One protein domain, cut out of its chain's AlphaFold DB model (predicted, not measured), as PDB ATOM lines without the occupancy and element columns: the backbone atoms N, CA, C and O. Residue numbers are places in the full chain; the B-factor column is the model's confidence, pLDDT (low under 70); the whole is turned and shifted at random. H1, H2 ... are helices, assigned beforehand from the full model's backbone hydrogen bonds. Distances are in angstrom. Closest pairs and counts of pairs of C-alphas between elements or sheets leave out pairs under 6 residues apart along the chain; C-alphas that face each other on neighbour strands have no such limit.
ATOM      1  N   GLU A 167     217.416 269.534 225.102       96.62
ATOM      2  CA  GLU A 167     218.527 270.239 224.469       96.62
ATOM      3  C   GLU A 167     219.273 269.399 223.423       96.62
ATOM      4  O   GLU A 167     219.801 269.966 222.465       96.62
ATOM      5  N   LEU A 168     219.295 268.066 223.530       96.06
ATOM      6  CA  LEU A 168     219.897 267.220 222.492       96.06
ATOM      7  C   LEU A 168     219.034 267.178 221.232       96.06
ATOM      8  O   LEU A 168     219.568 267.234 220.124       96.06
ATOM      9  N   LEU A 169     217.709 267.166 221.384       96.50
ATOM     10  CA  LEU A 169     216.795 267.305 220.250       96.50
ATOM     11  C   LEU A 169     216.986 268.662 219.555       96.50
ATOM     12  O   LEU A 169     217.097 268.725 218.331       96.50
ATOM     13  N   LEU A 170     217.099 269.744 220.329       97.25
ATOM     14  CA  LEU A 170     217.384 271.078 219.789       97.25
ATOM     15  C   LEU A 170     218.767 271.153 219.128       97.25
ATOM     16  O   LEU A 170     218.920 271.795 218.092       97.25
ATOM     17  N   THR A 171     219.762 270.458 219.680       96.81
ATOM     18  CA  THR A 171     221.102 270.327 219.089       96.81
ATOM     19  C   THR A 171     221.038 269.621 217.735       96.81
ATOM     20  O   THR A 171     221.597 270.111 216.755       96.81
ATOM     21  N   LYS A 172     220.301 268.509 217.640       96.19
ATOM     22  CA  LYS A 172     220.075 267.786 216.380       96.19
ATOM     23  C   LYS A 172     219.385 268.667 215.337       96.19
ATOM     24  O   LYS A 172     219.817 268.685 214.184       96.19
ATOM     25  N   LEU A 173     218.372 269.435 215.740       96.69
ATOM     26  CA  LEU A 173     217.712 270.420 214.879       96.69
ATOM     27  C   LEU A 173     218.695 271.488 214.382       96.69
ATOM     28  O   LEU A 173     218.791 271.711 213.178       96.69
ATOM     29  N   ALA A 174     219.484 272.085 215.280       95.94
ATOM     30  CA  ALA A 174     220.489 273.097 214.943       95.94
ATOM     31  C   ALA A 174     221.620 272.555 214.046       95.94
ATOM     32  O   ALA A 174     222.219 273.299 213.263       95.94
ATOM     33  N   GLY A 175     221.934 271.264 214.154       94.94
ATOM     34  CA  GLY A 175     222.837 270.574 213.235       94.94
ATOM     35  C   GLY A 175     222.217 270.381 211.853       94.94
ATOM     36  O   GLY A 175     222.854 270.695 210.852       94.94
ATOM     37  N   SER A 176     220.962 269.929 211.806       93.50
ATOM     38  CA  SER A 176     220.241 269.640 210.557       93.50
ATOM     39  C   SER A 176     219.952 270.907 209.743       93.50
ATOM     40  O   SER A 176     220.076 270.899 208.524       93.50
ATOM     41  N   GLU A 177     219.675 272.030 210.411       92.56
ATOM     42  CA  GLU A 177     219.510 273.353 209.782       92.56
ATOM     43  C   GLU A 177     220.847 274.075 209.489       92.56
ATOM     44  O   GLU A 177     220.878 275.201 208.998       92.56
ATOM     45  N   SER A 178     221.984 273.412 209.740       90.12
ATOM     46  CA  SER A 178     223.355 273.882 209.473       90.12
ATOM     47  C   SER A 178     223.910 275.002 210.367       90.12
ATOM     48  O   SER A 178     225.042 275.441 210.135       90.12
ATOM     49  N   THR A 179     223.210 275.455 211.413       90.12
ATOM     50  CA  THR A 179     223.792 276.422 212.368       90.12
ATOM     51  C   THR A 179     225.029 275.851 213.056       90.12
ATOM     52  O   THR A 179     226.072 276.503 213.067       90.12
ATOM     53  N   LEU A 180     224.985 274.613 213.558       88.50
ATOM     54  CA  LEU A 180     226.156 274.033 214.237       88.50
ATOM     55  C   LEU A 180     227.332 273.801 213.282       88.50
ATOM     56  O   LEU A 180     228.484 273.954 213.681       88.50
ATOM     57  N   THR A 181     227.060 273.530 212.006       88.25
ATOM     58  CA  THR A 181     228.090 273.426 210.962       88.25
ATOM     59  C   THR A 181     228.844 274.747 210.793       88.25
ATOM     60  O   THR A 181     230.078 274.757 210.767       88.25
ATOM     61  N   LYS A 182     228.122 275.879 210.762       91.81
ATOM     62  CA  LYS A 182     228.712 277.230 210.679       91.81
ATOM     63  C   LYS A 182     229.569 277.568 211.904       91.81
ATOM     64  O   LYS A 182     230.582 278.248 211.764       91.81
ATOM     65  N   PHE A 183     229.208 277.049 213.077       93.12
ATOM     66  CA  PHE A 183     229.918 277.266 214.344       93.12
ATOM     67  C   PHE A 183     230.858 276.113 214.739       93.12
ATOM     68  O   PHE A 183     231.369 276.085 215.858       93.12
ATOM     69  N   SER A 184     231.152 275.182 213.825       91.12
ATOM     70  CA  SER A 184     231.983 273.994 214.085       91.12
ATOM     71  C   SER A 184     233.351 274.316 214.700       91.12
ATOM     72  O   SER A 184     233.798 273.622 215.614       91.12
ATOM     73  N   ARG A 185     233.999 275.402 214.255       92.06
ATOM     74  CA  ARG A 185     235.275 275.875 214.822       92.06
ATOM     75  C   ARG A 185     235.130 276.326 216.274       92.06
ATOM     76  O   ARG A 185     235.942 275.937 217.103       92.06
ATOM     77  N   SER A 186     234.085 277.093 216.584       93.62
ATOM     78  CA  SER A 186     233.794 277.542 217.949       93.62
ATOM     79  C   SER A 186     233.458 276.366 218.863       93.62
ATOM     80  O   SER A 186     233.956 276.305 219.977       93.62
ATOM     81  N   ILE A 187     232.680 275.391 218.378       94.56
ATOM     82  CA  ILE A 187     232.363 274.157 219.116       94.56
ATOM     83  C   ILE A 187     233.637 273.372 219.443       94.56
ATOM     84  O   ILE A 187     233.788 272.878 220.557       94.56
ATOM     85  N   LYS A 188     234.555 273.251 218.476       94.50
ATOM     86  CA  LYS A 188     235.838 272.575 218.684       94.50
ATOM     87  C   LYS A 188     236.705 273.312 219.709       94.50
ATOM     88  O   LYS A 188     237.156 272.675 220.651       94.50
ATOM     89  N   ALA A 189     236.872 274.626 219.567       94.19
ATOM     90  CA  ALA A 189     237.649 275.429 220.512       94.19
ATOM     91  C   ALA A 189     237.077 275.341 221.937       94.19
ATOM     92  O   ALA A 189     237.803 275.038 222.872       94.19
ATOM     93  N   LEU A 190     235.756 275.477 222.096       94.69
ATOM     94  CA  LEU A 190     235.099 275.342 223.401       94.69
ATOM     95  C   LEU A 190     235.274 273.944 224.010       94.69
ATOM     96  O   LEU A 190     235.398 273.815 225.224       94.69
ATOM     97  N   ASN A 191     235.264 272.889 223.193       95.31
ATOM     98  CA  ASN A 191     235.534 271.529 223.654       95.31
ATOM     99  C   ASN A 191     236.984 271.356 224.138       95.31
ATOM    100  O   ASN A 191     237.194 270.719 225.170       95.31
ATOM    101  N   GLU A 192     237.952 271.925 223.416       95.38
ATOM    102  CA  GLU A 192     239.370 271.932 223.793       95.38
ATOM    103  C   GLU A 192     239.586 272.727 225.092       95.38
ATOM    104  O   GLU A 192     240.160 272.191 226.038       95.38
ATOM    105  N   ASP A 193     239.023 273.935 225.187       94.81
ATOM    106  CA  ASP A 193     239.115 274.807 226.366       94.81
ATOM    107  C   ASP A 193     238.468 274.181 227.610       94.81
ATOM    108  O   ASP A 193     238.991 274.279 228.721       94.81
ATOM    109  N   LYS A 194     237.327 273.502 227.438       95.06
ATOM    110  CA  LYS A 194     236.628 272.793 228.522       95.06
ATOM    111  C   LYS A 194     237.348 271.501 228.937       95.06
ATOM    112  O   LYS A 194     237.071 270.966 230.012       95.06
ATOM    113  N   GLY A 195     238.206 270.941 228.080       95.19
ATOM    114  CA  GLY A 195     238.876 269.651 228.295       95.19
ATOM    115  C   GLY A 195     237.936 268.435 228.304       95.19
ATOM    116  O   GLY A 195     238.315 267.351 228.743       95.19
ATOM    117  N   SER A 196     236.688 268.599 227.860       94.62
ATOM    118  CA  SER A 196     235.663 267.549 227.803       94.62
ATOM    119  C   SER A 196     234.606 267.895 226.757       94.62
ATOM    120  O   SER A 196     234.503 269.044 226.316       94.62
ATOM    121  N   LYS A 197     233.814 266.904 226.326       96.38
ATOM    122  CA  LYS A 197     232.731 267.132 225.360       96.38
ATOM    123  C   LYS A 197     231.737 268.182 225.881       96.38
ATOM    124  O   LYS A 197     231.471 268.313 227.080       96.38
ATOM    125  N   LEU A 198     231.192 268.968 224.959       96.81
ATOM    126  CA  LEU A 198     230.140 269.929 225.265       96.81
ATOM    127  C   LEU A 198     228.847 269.181 225.574       96.81
ATOM    128  O   LEU A 198     228.473 268.244 224.874       96.81
ATOM    129  N   THR A 199     228.149 269.599 226.620       96.19
ATOM    130  CA  THR A 199     226.796 269.113 226.884       96.19
ATOM    131  C   THR A 199     225.819 269.760 225.898       96.19
ATOM    132  O   THR A 199     226.102 270.851 225.398       96.19
ATOM    133  N   PRO A 200     224.645 269.163 225.639       95.31
ATOM    134  CA  PRO A 200     223.622 269.817 224.825       95.31
ATOM    135  C   PRO A 200     223.229 271.209 225.354       95.31
ATOM    136  O   PRO A 200     223.014 272.131 224.571       95.31
ATOM    137  N   LYS A 201     223.243 271.412 226.677       94.75
ATOM    138  CA  LYS A 201     223.068 272.736 227.304       94.75
ATOM    139  C   LYS A 201     224.164 273.737 226.940       94.75
ATOM    140  O   LYS A 201     223.843 274.880 226.625       94.75
ATOM    141  N   ASP A 202     225.429 273.319 226.897       95.19
ATOM    142  CA  ASP A 202     226.525 274.178 226.419       95.19
ATOM    143  C   ASP A 202     226.283 274.600 224.958       95.19
ATOM    144  O   ASP A 202     226.486 275.757 224.585       95.19
ATOM    145  N   VAL A 203     225.767 273.682 224.133       95.88
ATOM    146  CA  VAL A 203     225.412 273.963 222.735       95.88
ATOM    147  C   VAL A 203     224.272 274.980 222.630       95.88
ATOM    148  O   VAL A 203     224.285 275.801 221.714       95.88
ATOM    149  N   MET A 204     223.325 275.013 223.574       95.88
ATOM    150  CA  MET A 204     222.273 276.040 223.585       95.88
ATOM    151  C   MET A 204     222.837 277.455 223.754       95.88
ATOM    152  O   MET A 204     222.290 278.398 223.183       95.88
ATOM    153  N   HIS A 205     223.955 277.621 224.464       93.38
ATOM    154  CA  HIS A 205     224.636 278.915 224.556       93.38
ATOM    155  C   HIS A 205     225.310 279.308 223.235       93.38
ATOM    156  O   HIS A 205     225.234 280.467 222.827       93.38
ATOM    157  N   VAL A 206     225.895 278.346 222.514       93.94
ATOM    158  CA  VAL A 206     226.409 278.577 221.152       93.94
ATOM    159  C   VAL A 206     225.268 278.966 220.209       93.94
ATOM    160  O   VAL A 206     225.402 279.916 219.439       93.94
ATOM    161  N   LEU A 207     224.124 278.285 220.304       95.12
ATOM    162  CA  LEU A 207     222.925 278.608 219.534       95.12
ATOM    163  C   LEU A 207     222.405 280.018 219.851       95.12
ATOM    164  O   LEU A 207     222.037 280.747 218.931       95.12
ATOM    165  N   ALA A 208     222.415 280.430 221.124       94.44
ATOM    166  CA  ALA A 208     222.027 281.781 221.527       94.44
ATOM    167  C   ALA A 208     222.883 282.847 220.829       94.44
ATOM    168  O   ALA A 208     222.342 283.796 220.261       94.44
ATOM    169  N   ILE A 209     224.207 282.653 220.798       92.12
ATOM    170  CA  ILE A 209     225.142 283.539 220.090       92.12
ATOM    171  C   ILE A 209     224.849 283.528 218.586       92.12
ATOM    172  O   ILE A 209     224.714 284.585 217.972       92.12
ATOM    173  N   ALA A 210     224.694 282.341 217.996       92.25
ATOM    174  CA  ALA A 210     224.448 282.178 216.566       92.25
ATOM    175  C   ALA A 210     223.163 282.868 216.090       92.25
ATOM    176  O   ALA A 210     223.113 283.398 214.981       92.25
ATOM    177  N   LYS A 211     222.130 282.876 216.936       90.81
ATOM    178  CA  LYS A 211     220.834 283.509 216.664       90.81
ATOM    179  C   LYS A 211     220.748 284.950 217.179       90.81
ATOM    180  O   LYS A 211     219.665 285.528 217.150       90.81
ATOM    181  N   ASN A 212     221.863 285.533 217.636       90.62
ATOM    182  CA  ASN A 212     221.926 286.876 218.222       90.62
ATOM    183  C   ASN A 212     220.857 287.097 219.316       90.62
ATOM    184  O   ASN A 212     220.167 288.117 219.363       90.62
ATOM    185  N   PHE A 213     220.661 286.089 220.166       91.44
ATOM    186  CA  PHE A 213     219.626 286.084 221.189       91.44
ATOM    187  C   PHE A 213     220.156 286.681 222.497       91.44
ATOM    188  O   PHE A 213     220.938 286.054 223.204       91.44
ATOM    189  N   GLY A 214     219.709 287.898 222.821       83.12
ATOM    190  CA  GLY A 214     220.197 288.667 223.975       83.12
ATOM    191  C   GLY A 214     219.348 288.589 225.249       83.12
ATOM    192  O   GLY A 214     219.552 289.401 226.142       83.12
ATOM    193  N   SER A 215     218.358 287.692 225.340       85.62
ATOM    194  CA  SER A 215     217.535 287.563 226.554       85.62
ATOM    195  C   SER A 215     218.110 286.530 227.522       85.62
ATOM    196  O   SER A 215     218.564 285.466 227.110       85.62
ATOM    197  N   ASP A 216     217.972 286.796 228.820       78.12
ATOM    198  CA  ASP A 216     218.507 285.963 229.907       78.12
ATOM    199  C   ASP A 216     217.850 284.575 230.052       78.12
ATOM    200  O   ASP A 216     218.224 283.794 230.928       78.12
ATOM    201  N   ARG A 217     216.822 284.247 229.251       87.94
ATOM    202  CA  ARG A 217     216.045 283.003 229.397       87.94
ATOM    203  C   ARG A 217     216.107 282.127 228.150       87.94
ATOM    204  O   ARG A 217     215.508 282.454 227.126       87.94
ATOM    205  N   LEU A 218     216.697 280.938 228.296       89.94
ATOM    206  CA  LEU A 218     216.758 279.906 227.248       89.94
ATOM    207  C   LEU A 218     215.377 279.487 226.721       89.94
ATOM    208  O   LEU A 218     215.238 279.167 225.548       89.94
ATOM    209  N   SER A 219     214.319 279.565 227.533       89.94
ATOM    210  CA  SER A 219     212.955 279.283 227.064       89.94
ATOM    211  C   SER A 219     212.518 280.200 225.909       89.94
ATOM    212  O   SER A 219     211.849 279.748 224.980       89.94
ATOM    213  N   GLY A 220     212.942 281.470 225.919       92.19
ATOM    214  CA  GLY A 220     212.697 282.395 224.813       92.19
ATOM    215  C   GLY A 220     213.472 282.012 223.551       92.19
ATOM    216  O   GLY A 220     212.902 282.050 222.461       92.19
ATOM    217  N   LEU A 221     214.726 281.566 223.706       94.94
ATOM    218  CA  LEU A 221     215.534 281.044 222.603       94.94
ATOM    219  C   LEU A 221     214.838 279.843 221.963       94.94
ATOM    220  O   LEU A 221     214.671 279.819 220.749       94.94
ATOM    221  N   TYR A 222     214.382 278.881 222.771       95.38
ATOM    222  CA  TYR A 222     213.788 277.636 222.275       95.38
ATOM    223  C   TYR A 222     212.510 277.928 221.497       95.38
ATOM    224  O   TYR A 222     212.345 277.445 220.381       95.38
ATOM    225  N   LYS A 223     211.640 278.785 222.045       94.25
ATOM    226  CA  LYS A 223     210.410 279.208 221.371       94.25
ATOM    227  C   LYS A 223     210.701 279.856 220.017       94.25
ATOM    228  O   LYS A 223     210.051 279.508 219.035       94.25
ATOM    229  N   ASN A 224     211.638 280.804 219.974       93.94
ATOM    230  CA  ASN A 224     211.966 281.538 218.753       93.94
ATOM    231  C   ASN A 224     212.606 280.623 217.712       93.94
ATOM    232  O   ASN A 224     212.205 280.652 216.554       93.94
ATOM    233  N   PHE A 225     213.541 279.779 218.140       95.69
ATOM    234  CA  PHE A 225     214.226 278.833 217.273       95.69
ATOM    235  C   PHE A 225     213.262 277.805 216.670       95.69
ATOM    236  O   PHE A 225     213.228 277.624 215.457       95.69
ATOM    237  N   VAL A 226     212.410 277.192 217.496       96.38
ATOM    238  CA  VAL A 226     211.370 276.261 217.033       96.38
ATOM    239  C   VAL A 226     210.420 276.950 216.057       96.38
ATOM    240  O   VAL A 226     210.102 276.399 215.006       96.38
ATOM    241  N   TRP A 227     209.977 278.166 216.375       94.38
ATOM    242  CA  TRP A 227     209.088 278.919 215.497       94.38
ATOM    243  C   TRP A 227     209.739 279.239 214.145       94.38
ATOM    244  O   TRP A 227     209.102 279.055 213.110       94.38
ATOM    245  N   GLU A 228     210.994 279.688 214.150       94.25
ATOM    246  CA  GLU A 228     211.781 279.962 212.944       94.25
ATOM    247  C   GLU A 228     211.888 278.712 212.061       94.25
ATOM    248  O   GLU A 228     211.634 278.790 210.859       94.25
ATOM    249  N   LEU A 229     212.196 277.551 212.649       95.81
ATOM    250  CA  LEU A 229     212.296 276.293 211.909       95.81
ATOM    251  C   LEU A 229     210.962 275.871 211.296       95.81
ATOM    252  O   LEU A 229     210.928 275.514 210.123       95.81
ATOM    253  N   ILE A 230     209.858 275.976 212.039       95.06
ATOM    254  CA  ILE A 230     208.528 275.648 211.507       95.06
ATOM    255  C   ILE A 230     208.178 276.533 210.301       95.06
ATOM    256  O   ILE A 230     207.523 276.067 209.373       95.06
ATOM    257  N   GLN A 231     208.591 277.804 210.304       93.56
ATOM    258  CA  GLN A 231     208.286 278.736 209.216       93.56
ATOM    259  C   GLN A 231     209.199 278.576 208.000       93.56
ATOM    260  O   GLN A 231     208.727 278.707 206.874       93.56
ATOM    261  N   ASN A 232     210.489 278.326 208.225       94.56
ATOM    262  CA  ASN A 232     211.506 278.459 207.180       94.56
ATOM    263  C   ASN A 232     212.101 277.120 206.729       94.56
ATOM    264  O   ASN A 232     212.684 277.050 205.652       94.56
ATOM    265  N   GLN A 233     212.003 276.077 207.555       94.56
ATOM    266  CA  GLN A 233     212.648 274.776 207.344       94.56
ATOM    267  C   GLN A 233     211.732 273.632 207.813       94.56
ATOM    268  O   GLN A 233     212.165 272.722 208.520       94.56
ATOM    269  N   TYR A 234     210.449 273.705 207.438       95.00
ATOM    270  CA  TYR A 234     209.398 272.808 207.930       95.00
ATOM    271  C   TYR A 234     209.739 271.323 207.751       95.00
ATOM    272  O   TYR A 234     209.610 270.559 208.704       95.00
ATOM    273  N   ASP A 235     210.222 270.925 206.572       95.75
ATOM    274  CA  ASP A 235     210.515 269.519 206.273       95.75
ATOM    275  C   ASP A 235     211.631 268.971 207.173       95.75
ATOM    276  O   ASP A 235     211.445 267.959 207.845       95.75
ATOM    277  N   ILE A 236     212.742 269.710 207.296       94.69
ATOM    278  CA  ILE A 236     213.860 269.365 208.192       94.69
ATOM    279  C   ILE A 236     213.370 269.257 209.638       94.69
ATOM    280  O   ILE A 236     213.734 268.330 210.365       94.69
ATOM    281  N   PHE A 237     212.540 270.210 210.063       96.44
ATOM    282  CA  PHE A 237     211.990 270.229 211.407       96.44
ATOM    283  C   PHE A 237     211.143 268.983 211.683       96.44
ATOM    284  O   PHE A 237     211.378 268.281 212.666       96.44
ATOM    285  N   VAL A 238     210.189 268.680 210.801       96.56
ATOM    286  CA  VAL A 238     209.290 267.532 210.950       96.56
ATOM    287  C   VAL A 238     210.050 266.211 210.885       96.56
ATOM    288  O   VAL A 238     209.742 265.319 211.672       96.56
ATOM    289  N   ASP A 239     211.052 266.076 210.020       96.44
ATOM    290  CA  ASP A 239     211.828 264.840 209.906       96.44
ATOM    291  C   ASP A 239     212.592 264.522 211.196       96.44
ATOM    292  O   ASP A 239     212.530 263.394 211.687       96.44
ATOM    293  N   VAL A 240     213.205 265.525 211.830       96.50
ATOM    294  CA  VAL A 240     213.845 265.346 213.144       96.50
ATOM    295  C   VAL A 240     212.809 265.055 214.243       96.50
ATOM    296  O   VAL A 240     213.048 264.238 215.139       96.50
ATOM    297  N   LEU A 241     211.620 265.672 214.190       97.19
ATOM    298  CA  LEU A 241     210.544 265.357 215.138       97.19
ATOM    299  C   LEU A 241     209.977 263.940 214.955       97.19
ATOM    300  O   LEU A 241     209.569 263.326 215.942       97.19
ATOM    301  N   ARG A 242     209.959 263.405 213.729       96.75
ATOM    302  CA  ARG A 242     209.606 262.003 213.456       96.75
ATOM    303  C   ARG A 242     210.686 261.059 213.971       96.75
ATOM    304  O   ARG A 242     210.357 260.135 214.703       96.75
ATOM    305  N   GLU A 243     211.959 261.332 213.669       95.31
ATOM    306  CA  GLU A 243     213.106 260.542 214.157       95.31
ATOM    307  C   GLU A 243     213.095 260.422 215.689       95.31
ATOM    308  O   GLU A 243     213.341 259.351 216.238       95.31
ATOM    309  N   SER A 244     212.756 261.510 216.385       94.75
ATOM    310  CA  SER A 244     212.687 261.550 217.853       94.75
ATOM    311  C   SER A 244     211.427 260.930 218.470       94.75
ATOM    312  O   SER A 244     211.345 260.821 219.695       94.75
TER     313      SER A 244
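AT A GLANCE: This is residues 167 to 244 of the 255 residues of an uncharacterized protein of Thermococci archaeon (UniProt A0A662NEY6). The longest helix, H5, makes one side of a small cluster of helices; H5, H1 and H4 stand in a triangle, with H1 nearest the middle. H6 packs on H1 at one end of the cluster, while H3 makes the opposite end, beyond H4, and the short H2 makes a turn between H1 and H3. The printed part has 78 residues, with six named helices in order H1 to H6 and no named strand; the class is all helix. It is compact, with a radius of gyration of the C-alphas of 12.5 A and spans of 35 by 27 by 19 A.

IN THESE COORDINATES: Find C-alpha 218 at (216.758, 279.906, 227.248); from there H5 runs through residues 218 to 232, 20.8 A. H6 follows, residues 234 to 243, 14.2 A, ending at C-alpha 243 at (213.106, 260.542, 214.157). Go back to C-alpha 167 at (218.527, 270.239, 224.469) for H1, residues 167 to 176, 14.0 A. Next come H2, residues 179 to 182, 5.3 A; H3, 184 to 194, 15.2 A; and H4, 200 to 210, 14.9 A.

HOW THE PARTS SIT: Start at H5, which is close to but not clearly touching H1, with C-alphas 170 and 222 7.9 A apart as the closest pair. H1 touches H4, closest at C-alphas 168 and 200, 5.1 A, at a steep tilt of 48 degrees, the same way. H1 touches H6 at C-alphas 173 and 240, their closest, 6.6 A, at a steep tilt of 49 degrees, opposite ways. H1 and H2 only just touch, only at the corner, with 3 pairs within 8 A, the closest C-alphas 174 and 180, 5.8 A. H3 is close to but not clearly touching H4, closest at C-alphas 187 and 206, 7.7 A; H3 and H1 are apart. In H1, H3, H4, H5 and H6 every O i to N i+4 pair is within hydrogen-bond range; H2 is too short for one.

THE WHOLE: The two C-alphas farthest apart, Gly 195 and Gln 231, are 37.2 A apart. The printed part has no cut and no long link, and no printed residue is under 70 in pLDDT.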